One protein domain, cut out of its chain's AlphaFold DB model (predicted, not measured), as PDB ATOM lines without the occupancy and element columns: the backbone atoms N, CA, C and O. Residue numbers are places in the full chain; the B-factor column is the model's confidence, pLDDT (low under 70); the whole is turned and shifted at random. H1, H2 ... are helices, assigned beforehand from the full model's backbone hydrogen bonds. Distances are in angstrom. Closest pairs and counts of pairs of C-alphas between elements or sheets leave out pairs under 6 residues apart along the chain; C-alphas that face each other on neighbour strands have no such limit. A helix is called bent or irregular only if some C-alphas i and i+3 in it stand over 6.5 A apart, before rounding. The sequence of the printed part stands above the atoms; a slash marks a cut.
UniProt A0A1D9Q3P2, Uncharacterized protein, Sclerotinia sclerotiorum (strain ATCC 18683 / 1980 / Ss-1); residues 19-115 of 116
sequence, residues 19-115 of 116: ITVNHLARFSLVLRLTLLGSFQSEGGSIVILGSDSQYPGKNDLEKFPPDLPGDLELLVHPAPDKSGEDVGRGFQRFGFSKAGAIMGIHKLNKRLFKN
ATOM      1  N   ILE A  19      14.608 -87.433  68.409       74.19
ATOM      2  CA  ILE A  19      15.529 -86.288  68.440       74.19
ATOM      3  C   ILE A  19      16.867 -86.611  69.118       74.19
ATOM      4  O   ILE A  19      17.915 -86.161  68.660       74.19
ATOM      5  N   THR A  20      16.870 -87.447  70.154       76.12
ATOM      6  CA  THR A  20      18.088 -87.774  70.906       76.12
ATOM      7  C   THR A  20      19.093 -88.503  70.035       76.12
ATOM      8  O   THR A  20      20.267 -88.144  69.990       76.12
ATOM      9  N   VAL A  21      18.631 -89.508  69.291       76.25
ATOM     10  CA  VAL A  21      19.505 -90.300  68.423       76.25
ATOM     11  C   VAL A  21      19.779 -89.564  67.113       76.25
ATOM     12  O   VAL A  21      20.936 -89.385  66.734       76.25
ATOM     13  N   ASN A  22      18.736 -89.099  66.420       78.88
ATOM     14  CA  ASN A  22      18.904 -88.541  65.076       78.88
ATOM     15  C   ASN A  22      19.488 -87.127  65.073       78.88
ATOM     16  O   ASN A  22      20.049 -86.728  64.053       78.88
ATOM     17  N   HIS A  23      19.383 -86.375  66.169       81.31
ATOM     18  CA  HIS A  23      19.948 -85.034  66.261       81.31
ATOM     19  C   HIS A  23      21.053 -84.944  67.316       81.31
ATOM     20  O   HIS A  23      22.204 -84.738  66.937       81.31
ATOM     21  N   LEU A  24      20.752 -85.131  68.606       81.31
ATOM     22  CA  LEU A  24      21.707 -84.821  69.685       81.31
ATOM     23  C   LEU A  24      22.975 -85.680  69.626       81.31
ATOM     24  O   LEU A  24      24.084 -85.145  69.653       81.31
ATOM     25  N   ALA A  25      22.833 -87.000  69.486       82.94
ATOM     26  CA  ALA A  25      23.974 -87.906  69.385       82.94
ATOM     27  C   ALA A  25      24.826 -87.582  68.148       82.94
ATOM     28  O   ALA A  25      26.039 -87.397  68.267       82.94
ATOM     29  N   ARG A  26      24.187 -87.417  66.981       82.25
ATOM     30  CA  ARG A  26      24.868 -87.062  65.727       82.25
ATOM     31  C   ARG A  26      25.599 -85.725  65.831       82.25
ATOM     32  O   ARG A  26      26.761 -85.634  65.453       82.25
ATOM     33  N   PHE A  27      24.941 -84.701  66.365       84.75
ATOM     34  CA  PHE A  27      25.518 -83.370  66.513       84.75
ATOM     35  C   PHE A  27      26.692 -83.376  67.497       84.75
ATOM     36  O   PHE A  27      27.730 -82.785  67.214       84.75
ATOM     37  N   SER A  28      26.580 -84.114  68.607       86.62
ATOM     38  CA  SER A  28      27.678 -84.265  69.567       86.62
ATOM     39  C   SER A  28      28.904 -84.951  68.955       86.62
ATOM     40  O   SER A  28      30.029 -84.523  69.208       86.62
ATOM     41  N   LEU A  29      28.698 -85.973  68.116       86.38
ATOM     42  CA  LEU A  29      29.777 -86.655  67.407       86.38
ATOM     43  C   LEU A  29      30.449 -85.711  66.412       86.38
ATOM     44  O   LEU A  29      31.671 -85.615  66.403       86.38
ATOM     45  N   VAL A  30      29.657 -84.979  65.626       85.44
ATOM     46  CA  VAL A  30      30.170 -83.989  64.674       85.44
ATOM     47  C   VAL A  30      31.016 -82.939  65.388       85.44
ATOM     48  O   VAL A  30      32.158 -82.724  64.997       85.44
ATOM     49  N   LEU A  31      30.508 -82.342  66.471       84.88
ATOM     50  CA  LEU A  31      31.268 -81.365  67.248       84.88
ATOM     51  C   LEU A  31      32.577 -81.953  67.779       84.88
ATOM     52  O   LEU A  31      33.604 -81.291  67.700       84.88
ATOM     53  N   ARG A  32      32.566 -83.190  68.288       86.00
ATOM     54  CA  ARG A  32      33.792 -83.853  68.756       86.00
ATOM     55  C   ARG A  32      34.796 -84.043  67.625       86.00
ATOM     56  O   ARG A  32      35.941 -83.656  67.795       86.00
ATOM     57  N   LEU A  33      34.380 -84.580  66.481       82.50
ATOM     58  CA  LEU A  33      35.274 -84.788  65.336       82.50
ATOM     59  C   LEU A  33      35.867 -83.465  64.829       82.50
ATOM     60  O   LEU A  33      37.059 -83.389  64.540       82.50
ATOM     61  N   THR A  34      35.052 -82.407  64.776       79.56
ATOM     62  CA  THR A  34      35.505 -81.068  64.380       79.56
ATOM     63  C   THR A  34      36.473 -80.459  65.397       79.56
ATOM     64  O   THR A  34      37.499 -79.922  64.999       79.56
ATOM     65  N   LEU A  35      36.187 -80.556  66.699       76.31
ATOM     66  CA  LEU A  35      37.031 -79.974  67.752       76.31
ATOM     67  C   LEU A  35      38.336 -80.744  67.981       76.31
ATOM     68  O   LEU A  35      39.328 -80.145  68.377       76.31
ATOM     69  N   LEU A  36      38.346 -82.056  67.741       77.75
ATOM     70  CA  LEU A  36      39.535 -82.896  67.903       77.75
ATOM     71  C   LEU A  36      40.501 -82.807  66.711       77.75
ATOM     72  O   LEU A  36      41.491 -83.534  66.694       77.75
ATOM     73  N   GLY A  37      40.216 -81.970  65.705       72.00
ATOM     74  CA  GLY A  37      41.045 -81.879  64.504       72.00
ATOM     75  C   GLY A  37      41.111 -83.202  63.740       72.00
ATOM     76  O   GLY A  37      42.127 -83.514  63.137       72.00
ATOM     77  N   SER A  38      40.041 -84.008  63.778       76.25
ATOM     78  CA  SER A  38      40.000 -85.319  63.108       76.25
ATOM     79  C   SER A  38      39.940 -85.222  61.578       76.25
ATOM     80  O   SER A  38      39.928 -86.244  60.896       76.25
ATOM     81  N   PHE A  39      39.867 -84.006  61.038       75.06
ATOM     82  CA  PHE A  39      39.975 -83.736  59.611       75.06
ATOM     83  C   PHE A  39      41.445 -83.736  59.193       75.06
ATOM     84  O   PHE A  39      42.308 -83.278  59.938       75.06
ATOM     85  N   GLN A  40      41.730 -84.260  58.002       73.50
ATOM     86  CA  GLN A  40      43.081 -84.223  57.440       73.50
ATOM     87  C   GLN A  40      43.488 -82.774  57.128       73.50
ATOM     88  O   GLN A  40      42.639 -81.886  57.055       73.50
ATOM     89  N   SER A  41      44.784 -82.536  56.908       71.31
ATOM     90  CA  SER A  41      45.309 -81.224  56.491       71.31
ATOM     91  C   SER A  41      44.680 -80.718  55.190       71.31
ATOM     92  O   SER A  41      44.473 -79.521  55.035       71.31
ATOM     93  N   GLU A  42      44.315 -81.639  54.295       77.12
ATOM     94  CA  GLU A  42      43.596 -81.387  53.036       77.12
ATOM     95  C   GLU A  42      42.108 -81.019  53.258       77.12
ATOM     96  O   GLU A  42      41.371 -80.726  52.316       77.12
ATOM     97  N   GLY A  43      41.640 -81.057  54.511       74.12
ATOM     98  CA  GLY A  43      40.262 -80.816  54.920       74.12
ATOM     99  C   GLY A  43      39.412 -82.086  55.014       74.12
ATOM    100  O   GLY A  43      39.895 -83.208  55.168       74.12
ATOM    101  N   GLY A  44      38.092 -81.903  54.966       80.62
ATOM    102  CA  GLY A  44      37.131 -82.991  54.815       80.62
ATOM    103  C   GLY A  44      35.686 -82.518  54.930       80.62
ATOM    104  O   GLY A  44      35.410 -81.339  55.140       80.62
ATOM    105  N   SER A  45      34.752 -83.448  54.734       82.75
ATOM    106  CA  SER A  45      33.326 -83.141  54.595       82.75
ATOM    107  C   SER A  45      32.479 -83.922  55.591       82.75
ATOM    108  O   SER A  45      32.674 -85.118  55.791       82.75
ATOM    109  N   ILE A  46      31.496 -83.246  56.181       83.38
ATOM    110  CA  ILE A  46      30.458 -83.870  57.003       83.38
ATOM    111  C   ILE A  46      29.174 -83.896  56.183       83.38
ATOM    112  O   ILE A  46      28.607 -82.848  55.879       83.38
ATOM    113  N   VAL A  47      28.701 -85.096  55.847       84.56
ATOM    114  CA  VAL A  47      27.438 -85.290  55.128       84.56
ATOM    115  C   VAL A  47      26.362 -85.742  56.105       84.56
ATOM    116  O   VAL A  47      26.558 -86.669  56.891       84.56
ATOM    117  N   ILE A  48      25.211 -85.074  56.067       83.94
ATOM    118  CA  ILE A  48      24.107 -85.311  56.997       83.94
ATOM    119  C   ILE A  48      22.876 -85.666  56.186       83.94
ATOM    120  O   ILE A  48      22.414 -84.891  55.355       83.94
ATOM    121  N   LEU A  49      22.346 -86.858  56.443       83.44
ATOM    122  CA  LEU A  49      21.211 -87.385  55.701       83.44
ATOM    123  C   LEU A  49      19.901 -86.765  56.197       83.44
ATOM    124  O   LEU A  49      19.442 -87.049  57.314       83.44
ATOM    125  N   GLY A  50      19.290 -85.961  55.327       83.44
ATOM    126  CA  GLY A  50      17.932 -85.444  55.479       83.44
ATOM    127  C   GLY A  50      16.855 -86.518  55.291       83.44
ATOM    128  O   GLY A  50      17.116 -87.723  55.387       83.44
ATOM    129  N   SER A  51      15.617 -86.067  55.104       85.62
ATOM    130  CA  SER A  51      14.458 -86.877  54.708       85.62
ATOM    131  C   SER A  51      13.312 -85.942  54.335       85.62
ATOM    132  O   SER A  51      13.183 -84.888  54.956       85.62
ATOM    133  N   ASP A  52      12.448 -86.344  53.407       87.38
ATOM    134  CA  ASP A  52      11.237 -85.589  53.074       87.38
ATOM    135  C   ASP A  52      10.307 -85.400  54.278       87.38
ATOM    136  O   ASP A  52       9.640 -84.377  54.374       87.38
ATOM    137  N   SER A  53      10.363 -86.297  55.272       85.69
ATOM    138  CA  SER A  53       9.598 -86.191  56.521       85.69
ATOM    139  C   SER A  53       9.877 -84.933  57.346       85.69
ATOM    140  O   SER A  53       9.196 -84.717  58.339       85.69
ATOM    141  N   GLN A  54      10.888 -84.131  57.008       84.25
ATOM    142  CA  GLN A  54      11.138 -82.839  57.659       84.25
ATOM    143  C   GLN A  54      10.281 -81.693  57.099       84.25
ATOM    144  O   GLN A  54      10.248 -80.622  57.699       84.25
ATOM    145  N   TYR A  55       9.636 -81.893  55.947       85.94
ATOM    146  CA  TYR A  55       8.792 -80.900  55.295       85.94
ATOM    147  C   TYR A  55       7.316 -81.282  55.478       85.94
ATOM    148  O   TYR A  55       6.944 -82.392  55.094       85.94
ATOM    149  N   PRO A  56       6.468 -80.386  56.019       87.19
ATOM    150  CA  PRO A  56       5.038 -80.650  56.147       87.19
ATOM    151  C   PRO A  56       4.390 -81.054  54.817       87.19
ATOM    152  O   PRO A  56       4.642 -80.436  53.777       87.19
ATOM    153  N   GLY A  57       3.561 -82.096  54.854       86.94
ATOM    154  CA  GLY A  57       2.824 -82.627  53.709       86.94
ATOM    155  C   GLY A  57       3.663 -83.425  52.706       86.94
ATOM    156  O   GLY A  57       3.179 -83.716  51.614       86.94
ATOM    157  N   LYS A  58       4.923 -83.756  53.025       86.25
ATOM    158  CA  LYS A  58       5.824 -84.507  52.124       86.25
ATOM    159  C   LYS A  58       6.038 -85.967  52.515       86.25
ATOM    160  O   LYS A  58       6.774 -86.674  51.837       86.25
ATOM    161  N   ASN A  59       5.415 -86.423  53.595       81.50
ATOM    162  CA  ASN A  59       5.479 -87.807  54.043       81.50
ATOM    163  C   ASN A  59       4.082 -88.433  53.987       81.50
ATOM    164  O   ASN A  59       3.184 -87.975  54.682       81.50
ATOM    165  N   ASP A  60       3.914 -89.510  53.220       80.12
ATOM    166  CA  ASP A  60       2.620 -90.192  53.041       80.12
ATOM    167  C   ASP A  60       2.046 -90.764  54.348       80.12
ATOM    168  O   ASP A  60       0.844 -91.001  54.467       80.12
ATOM    169  N   LEU A  61       2.900 -90.976  55.354       80.75
ATOM    170  CA  LEU A  61       2.510 -91.444  56.687       80.75
ATOM    171  C   LEU A  61       2.315 -90.289  57.686       80.75
ATOM    172  O   LEU A  61       2.124 -90.515  58.886       80.75
ATOM    173  N   GLU A  62       2.369 -89.043  57.212       83.94
ATOM    174  CA  GLU A  62       2.129 -87.848  58.011       83.94
ATOM    175  C   GLU A  62       0.648 -87.726  58.375       83.94
ATOM    176  O   GLU A  62      -0.208 -87.422  57.552       83.94
ATOM    177  N   LYS A  63       0.353 -87.932  59.660       88.69
ATOM    178  CA  LYS A  63      -0.937 -87.552  60.262       88.69
ATOM    179  C   LYS A  63      -0.860 -86.232  61.023       88.69
ATOM    180  O   LYS A  63      -1.863 -85.544  61.166       88.69
ATOM    181  N   PHE A  64       0.325 -85.905  61.536       89.12
ATOM    182  CA  PHE A  64       0.602 -84.663  62.246       89.12
ATOM    183  C   PHE A  64       1.833 -84.016  61.614       89.12
ATOM    184  O   PHE A  64       2.886 -84.666  61.587       89.12
ATOM    185  N   PRO A  65       1.732 -82.770  61.127       88.19
ATOM    186  CA  PRO A  65       2.845 -82.121  60.463       88.19
ATOM    187  C   PRO A  65       3.987 -81.861  61.454       88.19
ATOM    188  O   PRO A  65       3.737 -81.567  62.634       88.19
ATOM    189  N   PRO A  66       5.248 -81.950  61.003       83.56
ATOM    190  CA  PRO A  66       6.408 -81.554  61.784       83.56
ATOM    191  C   PRO A  66       6.506 -80.019  61.836       83.56
ATOM    192  O   PRO A  66       7.419 -79.426  61.267       83.56
ATOM    193  N   ASP A  67       5.570 -79.374  62.535       85.00
ATOM    194  CA  ASP A  67       5.607 -77.938  62.834       85.00
ATOM    195  C   ASP A  67       6.291 -77.657  64.179       85.00
ATOM    196  O   ASP A  67       5.995 -78.308  65.187       85.00
ATOM    197  N   LEU A  68       7.250 -76.732  64.182       81.69
ATOM    198  CA  LEU A  68       8.073 -76.443  65.356       81.69
ATOM    199  C   LEU A  68       7.180 -75.917  66.490       81.69
ATOM    200  O   LEU A  68       6.523 -74.890  66.317       81.69
ATOM    201  N   PRO A  69       7.155 -76.579  67.660       85.25
ATOM    202  CA  PRO A  69       6.349 -76.106  68.773       85.25
ATOM    203  C   PRO A  69       6.895 -74.771  69.294       85.25
ATOM    204  O   PRO A  69       8.104 -74.534  69.278       85.25
ATOM    205  N   GLY A  70       6.004 -73.917  69.805       86.75
ATOM    206  CA  GLY A  70       6.405 -72.662  70.452       86.75
ATOM    207  C   GLY A  70       7.276 -72.883  71.694       86.75
ATOM    208  O   GLY A  70       8.157 -72.075  71.977       86.75
ATOM    209  N   ASP A  71       7.067 -74.002  72.392       87.94
ATOM    210  CA  ASP A  71       7.952 -74.495  73.446       87.94
ATOM    211  C   ASP A  71       8.823 -75.642  72.914       87.94
ATOM    212  O   ASP A  71       8.336 -76.737  72.615       87.94
ATOM    213  N   LEU A  72      10.128 -75.390  72.796       84.00
ATOM    214  CA  LEU A  72      11.096 -76.354  72.271       84.00
ATOM    215  C   LEU A  72      11.385 -77.505  73.241       84.00
ATOM    216  O   LEU A  72      11.846 -78.555  72.783       84.00
ATOM    217  N   GLU A  73      11.086 -77.369  74.536       84.19
ATOM    218  CA  GLU A  73      11.253 -78.471  75.497       84.19
ATOM    219  C   GLU A  73      10.353 -79.662  75.147       84.19
ATOM    220  O   GLU A  73      10.720 -80.820  75.365       84.19
ATOM    221  N   LEU A  74       9.231 -79.409  74.468       84.12
ATOM    222  CA  LEU A  74       8.324 -80.444  73.970       84.12
ATOM    223  C   LEU A  74       8.956 -81.352  72.905       84.12
ATOM    224  O   LEU A  74       8.471 -82.459  72.672       84.12
ATOM    225  N   LEU A  75      10.049 -80.928  72.261       81.12
ATOM    226  CA  LEU A  75      10.788 -81.786  71.332       81.12
ATOM    227  C   LEU A  75      11.538 -82.907  72.062       81.12
ATOM    228  O   LEU A  75      11.722 -84.003  71.522       81.12
ATOM    229  N   VAL A  76      11.984 -82.624  73.285       79.94
ATOM    230  CA  VAL A  76      12.761 -83.536  74.128       79.94
ATOM    231  C   VAL A  76      11.833 -84.329  75.046       79.94
ATOM    232  O   VAL A  76      12.012 -85.541  75.210       79.94
ATOM    233  N   HIS A  77      10.813 -83.653  75.568       82.69
ATOM    234  CA  HIS A  77       9.815 -84.159  76.500       82.69
ATOM    235  C   HIS A  77       8.403 -84.000  75.911       82.69
ATOM    236  O   HIS A  77       7.626 -83.167  76.379       82.69
ATOM    237  N   PRO A  78       8.051 -84.778  74.868       83.00
ATOM    238  CA  PRO A  78       6.723 -84.699  74.279       83.00
ATOM    239  C   PRO A  78       5.660 -85.142  75.287       83.00
ATOM    240  O   PRO A  78       5.893 -86.033  76.109       83.00
ATOM    241  N   ALA A  79       4.470 -84.552  75.185       84.19
ATOM    242  CA  ALA A  79       3.306 -85.026  75.920       84.19
ATOM    243  C   ALA A  79       2.990 -86.494  75.550       84.19
ATOM    244  O   ALA A  79       3.312 -86.925  74.439       84.19
ATOM    245  N   PRO A  80       2.353 -87.266  76.449       86.00
ATOM    246  CA  PRO A  80       1.907 -88.618  76.130       86.00
ATOM    247  C   PRO A  80       1.002 -88.648  74.892       86.00
ATOM    248  O   PRO A  80       0.108 -87.811  74.749       86.00
ATOM    249  N   ASP A  81       1.215 -89.633  74.019       88.31
ATOM    250  CA  ASP A  81       0.374 -89.837  72.840       88.31
ATOM    251  C   ASP A  81      -1.043 -90.258  73.269       88.31
ATOM    252  O   ASP A  81      -1.219 -91.060  74.193       88.31
ATOM    253  N   LYS A  82      -2.074 -89.748  72.583       91.12
ATOM    254  CA  LYS A  82      -3.446 -90.246  72.766       91.12
ATOM    255  C   LYS A  82      -3.601 -91.617  72.099       91.12
ATOM    256  O   LYS A  82      -2.859 -91.967  71.182       91.12
ATOM    257  N   SER A  83      -4.604 -92.383  72.529       91.44
ATOM    258  CA  SER A  83      -4.911 -93.693  71.943       91.44
ATOM    259  C   SER A  83      -5.118 -93.590  70.426       91.44
ATOM    260  O   SER A  83      -5.977 -92.837  69.972       91.44
ATOM    261  N   GLY A  84      -4.336 -94.349  69.652       90.50
ATOM    262  CA  GLY A  84      -4.373 -94.366  68.183       90.50
ATOM    263  C   GLY A  84      -3.569 -93.260  67.484       90.50
ATOM    264  O   GLY A  84      -3.531 -93.226  66.249       90.50
ATOM    265  N   GLU A  85      -2.922 -92.358  68.231       89.94
ATOM    266  CA  GLU A  85      -2.049 -91.315  67.669       89.94
ATOM    267  C   GLU A  85      -0.569 -91.723  67.602       89.94
ATOM    268  O   GLU A  85       0.222 -91.038  66.954       89.94
ATOM    269  N   ASP A  86      -0.191 -92.831  68.235       87.12
ATOM    270  CA  ASP A  86       1.184 -93.295  68.449       87.12
ATOM    271  C   ASP A  86       2.027 -93.308  67.163       87.12
ATOM    272  O   ASP A  86       3.105 -92.704  67.117       87.12
ATOM    273  N   VAL A  87       1.506 -93.898  66.082       85.81
ATOM    274  CA  VAL A  87       2.200 -93.953  64.784       85.81
ATOM    275  C   VAL A  87       2.371 -92.555  64.185       85.81
ATOM    276  O   VAL A  87       3.474 -92.174  63.790       85.81
ATOM    277  N   GLY A  88       1.298 -91.761  64.150       88.31
ATOM    278  CA  GLY A  88       1.326 -90.419  63.567       88.31
ATOM    279  C   GLY A  88       2.279 -89.490  64.320       88.31
ATOM    280  O   GLY A  88       3.092 -88.793  63.713       88.31
ATOM    281  N   ARG A  89       2.221 -89.512  65.655       88.00
ATOM    282  CA  ARG A  89       3.120 -88.748  66.529       88.00
ATOM    283  C   ARG A  89       4.552 -89.247  66.419       88.00
ATOM    284  O   ARG A  89       5.489 -88.463  66.561       88.00
ATOM    285  N   GLY A  90       4.748 -90.544  66.187       86.44
ATOM    286  CA  GLY A  90       6.053 -91.126  65.883       86.44
ATOM    287  C   GLY A  90       6.678 -90.492  64.638       86.44
ATOM    288  O   GLY A  90       7.809 -90.002  64.705       86.44
ATOM    289  N   PHE A  91       5.921 -90.413  63.538       87.31
ATOM    290  CA  PHE A  91       6.365 -89.749  62.306       87.31
ATOM    291  C   PHE A  91       6.589 -88.247  62.479       87.31
ATOM    292  O   PHE A  91       7.583 -87.726  61.975       87.31
ATOM    293  N   GLN A  92       5.749 -87.569  63.263       89.56
ATOM    294  CA  GLN A  92       5.952 -86.161  63.606       89.56
ATOM    295  C   GLN A  92       7.306 -85.940  64.305       89.56
ATOM    296  O   GLN A  92       8.129 -85.131  63.872       89.56
ATOM    297  N   ARG A  93       7.591 -86.728  65.353       88.38
ATOM    298  CA  ARG A  93       8.865 -86.685  66.096       88.38
ATOM    299  C   ARG A  93      10.062 -87.072  65.227       88.38
ATOM    300  O   ARG A  93      11.156 -86.530  65.399       88.38
ATOM    301  N   PHE A  94       9.880 -88.001  64.289       87.00
ATOM    302  CA  PHE A  94      10.897 -88.333  63.295       87.00
ATOM    303  C   PHE A  94      11.208 -87.135  62.387       87.00
ATOM    304  O   PHE A  94      12.386 -86.789  62.242       87.00
ATOM    305  N   GLY A  95      10.182 -86.457  61.870       88.44
ATOM    306  CA  GLY A  95      10.319 -85.234  61.080       88.44
ATOM    307  C   GLY A  95      11.077 -84.132  61.818       88.44
ATOM    308  O   GLY A  95      12.080 -83.631  61.305       88.44
ATOM    309  N   PHE A  96      10.712 -83.857  63.077       88.88
ATOM    310  CA  PHE A  96      11.452 -82.920  63.936       88.88
ATOM    311  C   PHE A  96      12.930 -83.270  64.062       88.88
ATOM    312  O   PHE A  96      13.800 -82.405  63.976       88.88
ATOM    313  N   SER A  97      13.231 -84.555  64.235       85.94
ATOM    314  CA  SER A  97      14.608 -85.007  64.398       85.94
ATOM    315  C   SER A  97      15.467 -84.787  63.144       85.94
ATOM    316  O   SER A  97      16.670 -84.538  63.249       85.94
ATOM    317  N   LYS A  98      14.851 -84.834  61.958       87.81
ATOM    318  CA  LYS A  98      15.499 -84.566  60.669       87.81
ATOM    319  C   LYS A  98      15.673 -83.070  60.427       87.81
ATOM    320  O   LYS A  98      16.790 -82.649  60.124       87.81
ATOM    321  N   ALA A  99      14.632 -82.279  60.689       87.88
ATOM    322  CA  ALA A  99      14.706 -80.821  60.653       87.88
ATOM    323  C   ALA A  99      15.820 -80.296  61.576       87.88
ATOM    324  O   ALA A  99      16.696 -79.551  61.134       87.88
ATOM    325  N   GLY A 100      15.870 -80.776  62.825       86.19
ATOM    326  CA  GLY A 100      16.917 -80.421  63.785       86.19
ATOM    327  C   GLY A 100      18.325 -80.763  63.289       86.19
ATOM    328  O   GLY A 100      19.240 -79.945  63.400       86.19
ATOM    329  N   ALA A 101      18.517 -81.939  62.678       85.12
ATOM    330  CA  ALA A 101      19.806 -82.332  62.106       85.12
ATOM    331  C   ALA A 101      20.281 -81.375  60.997       85.12
ATOM    332  O   ALA A 101      21.444 -80.965  61.022       85.12
ATOM    333  N   ILE A 102      19.398 -80.980  60.075       86.69
ATOM    334  CA  ILE A 102      19.739 -80.019  59.013       86.69
ATOM    335  C   ILE A 102      20.018 -78.634  59.597       86.69
ATOM    336  O   ILE A 102      21.045 -78.032  59.281       86.69
ATOM    337  N   MET A 103      19.152 -78.140  60.486       87.31
ATOM    338  CA  MET A 103      19.319 -76.829  61.118       87.31
ATOM    339  C   MET A 103      20.643 -76.727  61.882       87.31
ATOM    340  O   MET A 103      21.372 -75.741  61.734       87.31
ATOM    341  N   GLY A 104      20.975 -77.751  62.673       85.81
ATOM    342  CA  GLY A 104      22.208 -77.790  63.455       85.81
ATOM    343  C   GLY A 104      23.450 -77.717  62.573       85.81
ATOM    344  O   GLY A 104      24.378 -76.961  62.861       85.81
ATOM    345  N   ILE A 105      23.445 -78.441  61.456       85.62
ATOM    346  CA  ILE A 105      24.593 -78.509  60.548       85.62
ATOM    347  C   ILE A 105      24.699 -77.252  59.700       85.62
ATOM    348  O   ILE A 105      25.794 -76.723  59.556       85.62
ATOM    349  N   HIS A 106      23.580 -76.687  59.246       86.88
ATOM    350  CA  HIS A 106      23.569 -75.370  58.605       86.88
ATOM    351  C   HIS A 106      24.153 -74.290  59.522       86.88
ATOM    352  O   HIS A 106      24.968 -73.464  59.101       86.88
ATOM    353  N   LYS A 107      23.779 -74.305  60.809       88.25
ATOM    354  CA  LYS A 107      24.315 -73.361  61.796       88.25
ATOM    355  C   LYS A 107      25.801 -73.594  62.068       88.25
ATOM    356  O   LYS A 107      26.535 -72.613  62.182       88.25
ATOM    357  N   LEU A 108      26.234 -74.852  62.170       86.06
ATOM    358  CA  LEU A 108      27.643 -75.212  62.327       86.06
ATOM    359  C   LEU A 108      28.460 -74.745  61.122       86.06
ATOM    360  O   LEU A 108      29.464 -74.068  61.305       86.06
ATOM    361  N   ASN A 109      27.977 -75.014  59.911       86.38
ATOM    362  CA  ASN A 109      28.611 -74.611  58.665       86.38
ATOM    363  C   ASN A 109      28.856 -73.098  58.635       86.38
ATOM    364  O   ASN A 109      29.978 -72.645  58.439       86.38
ATOM    365  N   LYS A 110      27.832 -72.299  58.967       86.56
ATOM    366  CA  LYS A 110      27.967 -70.837  59.082       86.56
ATOM    367  C   LYS A 110      28.996 -70.386  60.121       86.56
ATOM    368  O   LYS A 110      29.536 -69.298  59.974       86.56
ATOM    369  N   ARG A 111      29.211 -71.150  61.197       84.44
ATOM    370  CA  ARG A 111      30.212 -70.825  62.228       84.44
ATOM    371  C   ARG A 111      31.621 -71.187  61.774       84.44
ATOM    372  O   ARG A 111      32.524 -70.401  62.008       84.44
ATOM    373  N   LEU A 112      31.789 -72.327  61.110       78.12
ATOM    374  CA  LEU A 112      33.080 -72.744  60.561       78.12
ATOM    375  C   LEU A 112      33.529 -71.800  59.437       78.12
ATOM    376  O   LEU A 112      34.645 -71.306  59.483       78.12
ATOM    377  N   PHE A 113      32.632 -71.444  58.514       72.00
ATOM    378  CA  PHE A 113      32.932 -70.507  57.423       72.00
ATOM    379  C   PHE A 113      33.063 -69.038  57.847       72.00
ATOM    380  O   PHE A 113      33.581 -68.242  57.078       72.00
ATOM    381  N   LYS A 114      32.586 -68.643  59.037       57.53
ATOM    382  CA  LYS A 114      32.836 -67.293  59.582       57.53
ATOM    383  C   LYS A 114      34.191 -67.161  60.283       57.53
ATOM    384  O   LYS A 114      34.576 -66.042  60.597       57.53
ATOM    385  N   ASN A 115      34.848 -68.281  60.576       47.69
ATOM    386  CA  ASN A 115      36.114 -68.344  61.305       47.69
ATOM    387  C   ASN A 115      37.282 -68.816  60.411       47.69
ATOM    388  O   ASN A 115      38.331 -69.183  60.938       47.69
TER     389      ASN A 115
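AT A GLANCE: This is residues 19 to 115 of the 116 residues of an uncharacterized protein of Sclerotinia sclerotiorum (strain ATCC 18683 / 1980 / Ss-1) (UniProt A0A1D9Q3P2). One long straight helix, H3, makes the backbone of a rod, with a shorter helix, H1, side by side with part of it and running the same way. The small helix H2 lies near the first residues of H1, while residues 44 to 54 of the long link fold back along H3 on the side away from H1; residues 35 to 43, of which 35 belongs to H1, stick out at one end. The printed part has 97 residues, with three named helices in the order H1, H2, H3 and no named strand. The class is all helix, though under half of the residues, 48 of 97, are in named elements. The whole is loose, with a radius of gyration of the C-alphas of 15.8 A and spans of 53 by 25 by 20 A.

IN THESE COORDINATES: H3 is the longest helix, residues 86 to 112, and measures 38.8 A from C-alpha 86 at (1.184, -93.295, 68.449) to C-alpha 112 at (33.080, -72.744, 60.561). H1, residues 19 to 35, measures 22.4 A and begins with C-alpha 19 at (15.529, -86.288, 68.440). H1 is irregular, but only just: C-alphas 22 and 25 are 6.7 A apart. H2 is short, residues 73 to 76.

HOW THE PARTS SIT: H3 touches H1 with residues 93 to 105 alone. The closest C-alphas of the two are those of Ile 19 and Ser 97, 4.3 A apart. Their lines stand at a shallow tilt of 17 degrees, and they run the same way. H1 and H2 only just touch, with 3 pairs of C-alphas within 8 A, and H1 does so with residues 19 to 20 alone; the closest are the C-alphas of Ile 19 and Val 76, 6.9 A apart. H2 and H3 are close but not clearly touching, and their closest C-alphas, those of Leu 75 and Arg 93, are 7.4 A apart. Every pair of O i and N i+4 in H3 is within hydrogen-bond range, as are 11 of 13 in H1, while H2 is too short for such a pair and has its one O i to N i+3 pair within range.

THE WHOLE: The two C-alphas farthest apart, those of Ser 41 and Ser 83, are 54.0 A from each other. Without residues 35 to 43, which stand free, the body of 88 residues spans 48 by 25 by 21 A. The link from H1 to H2 is long, with 37 residues, 36 to 72; the link from H2 to H3 is short, with 9 residues. The printed part has no cut. The mean pLDDT of the printed part is 83.2, and residues 114 to 115 are under 70.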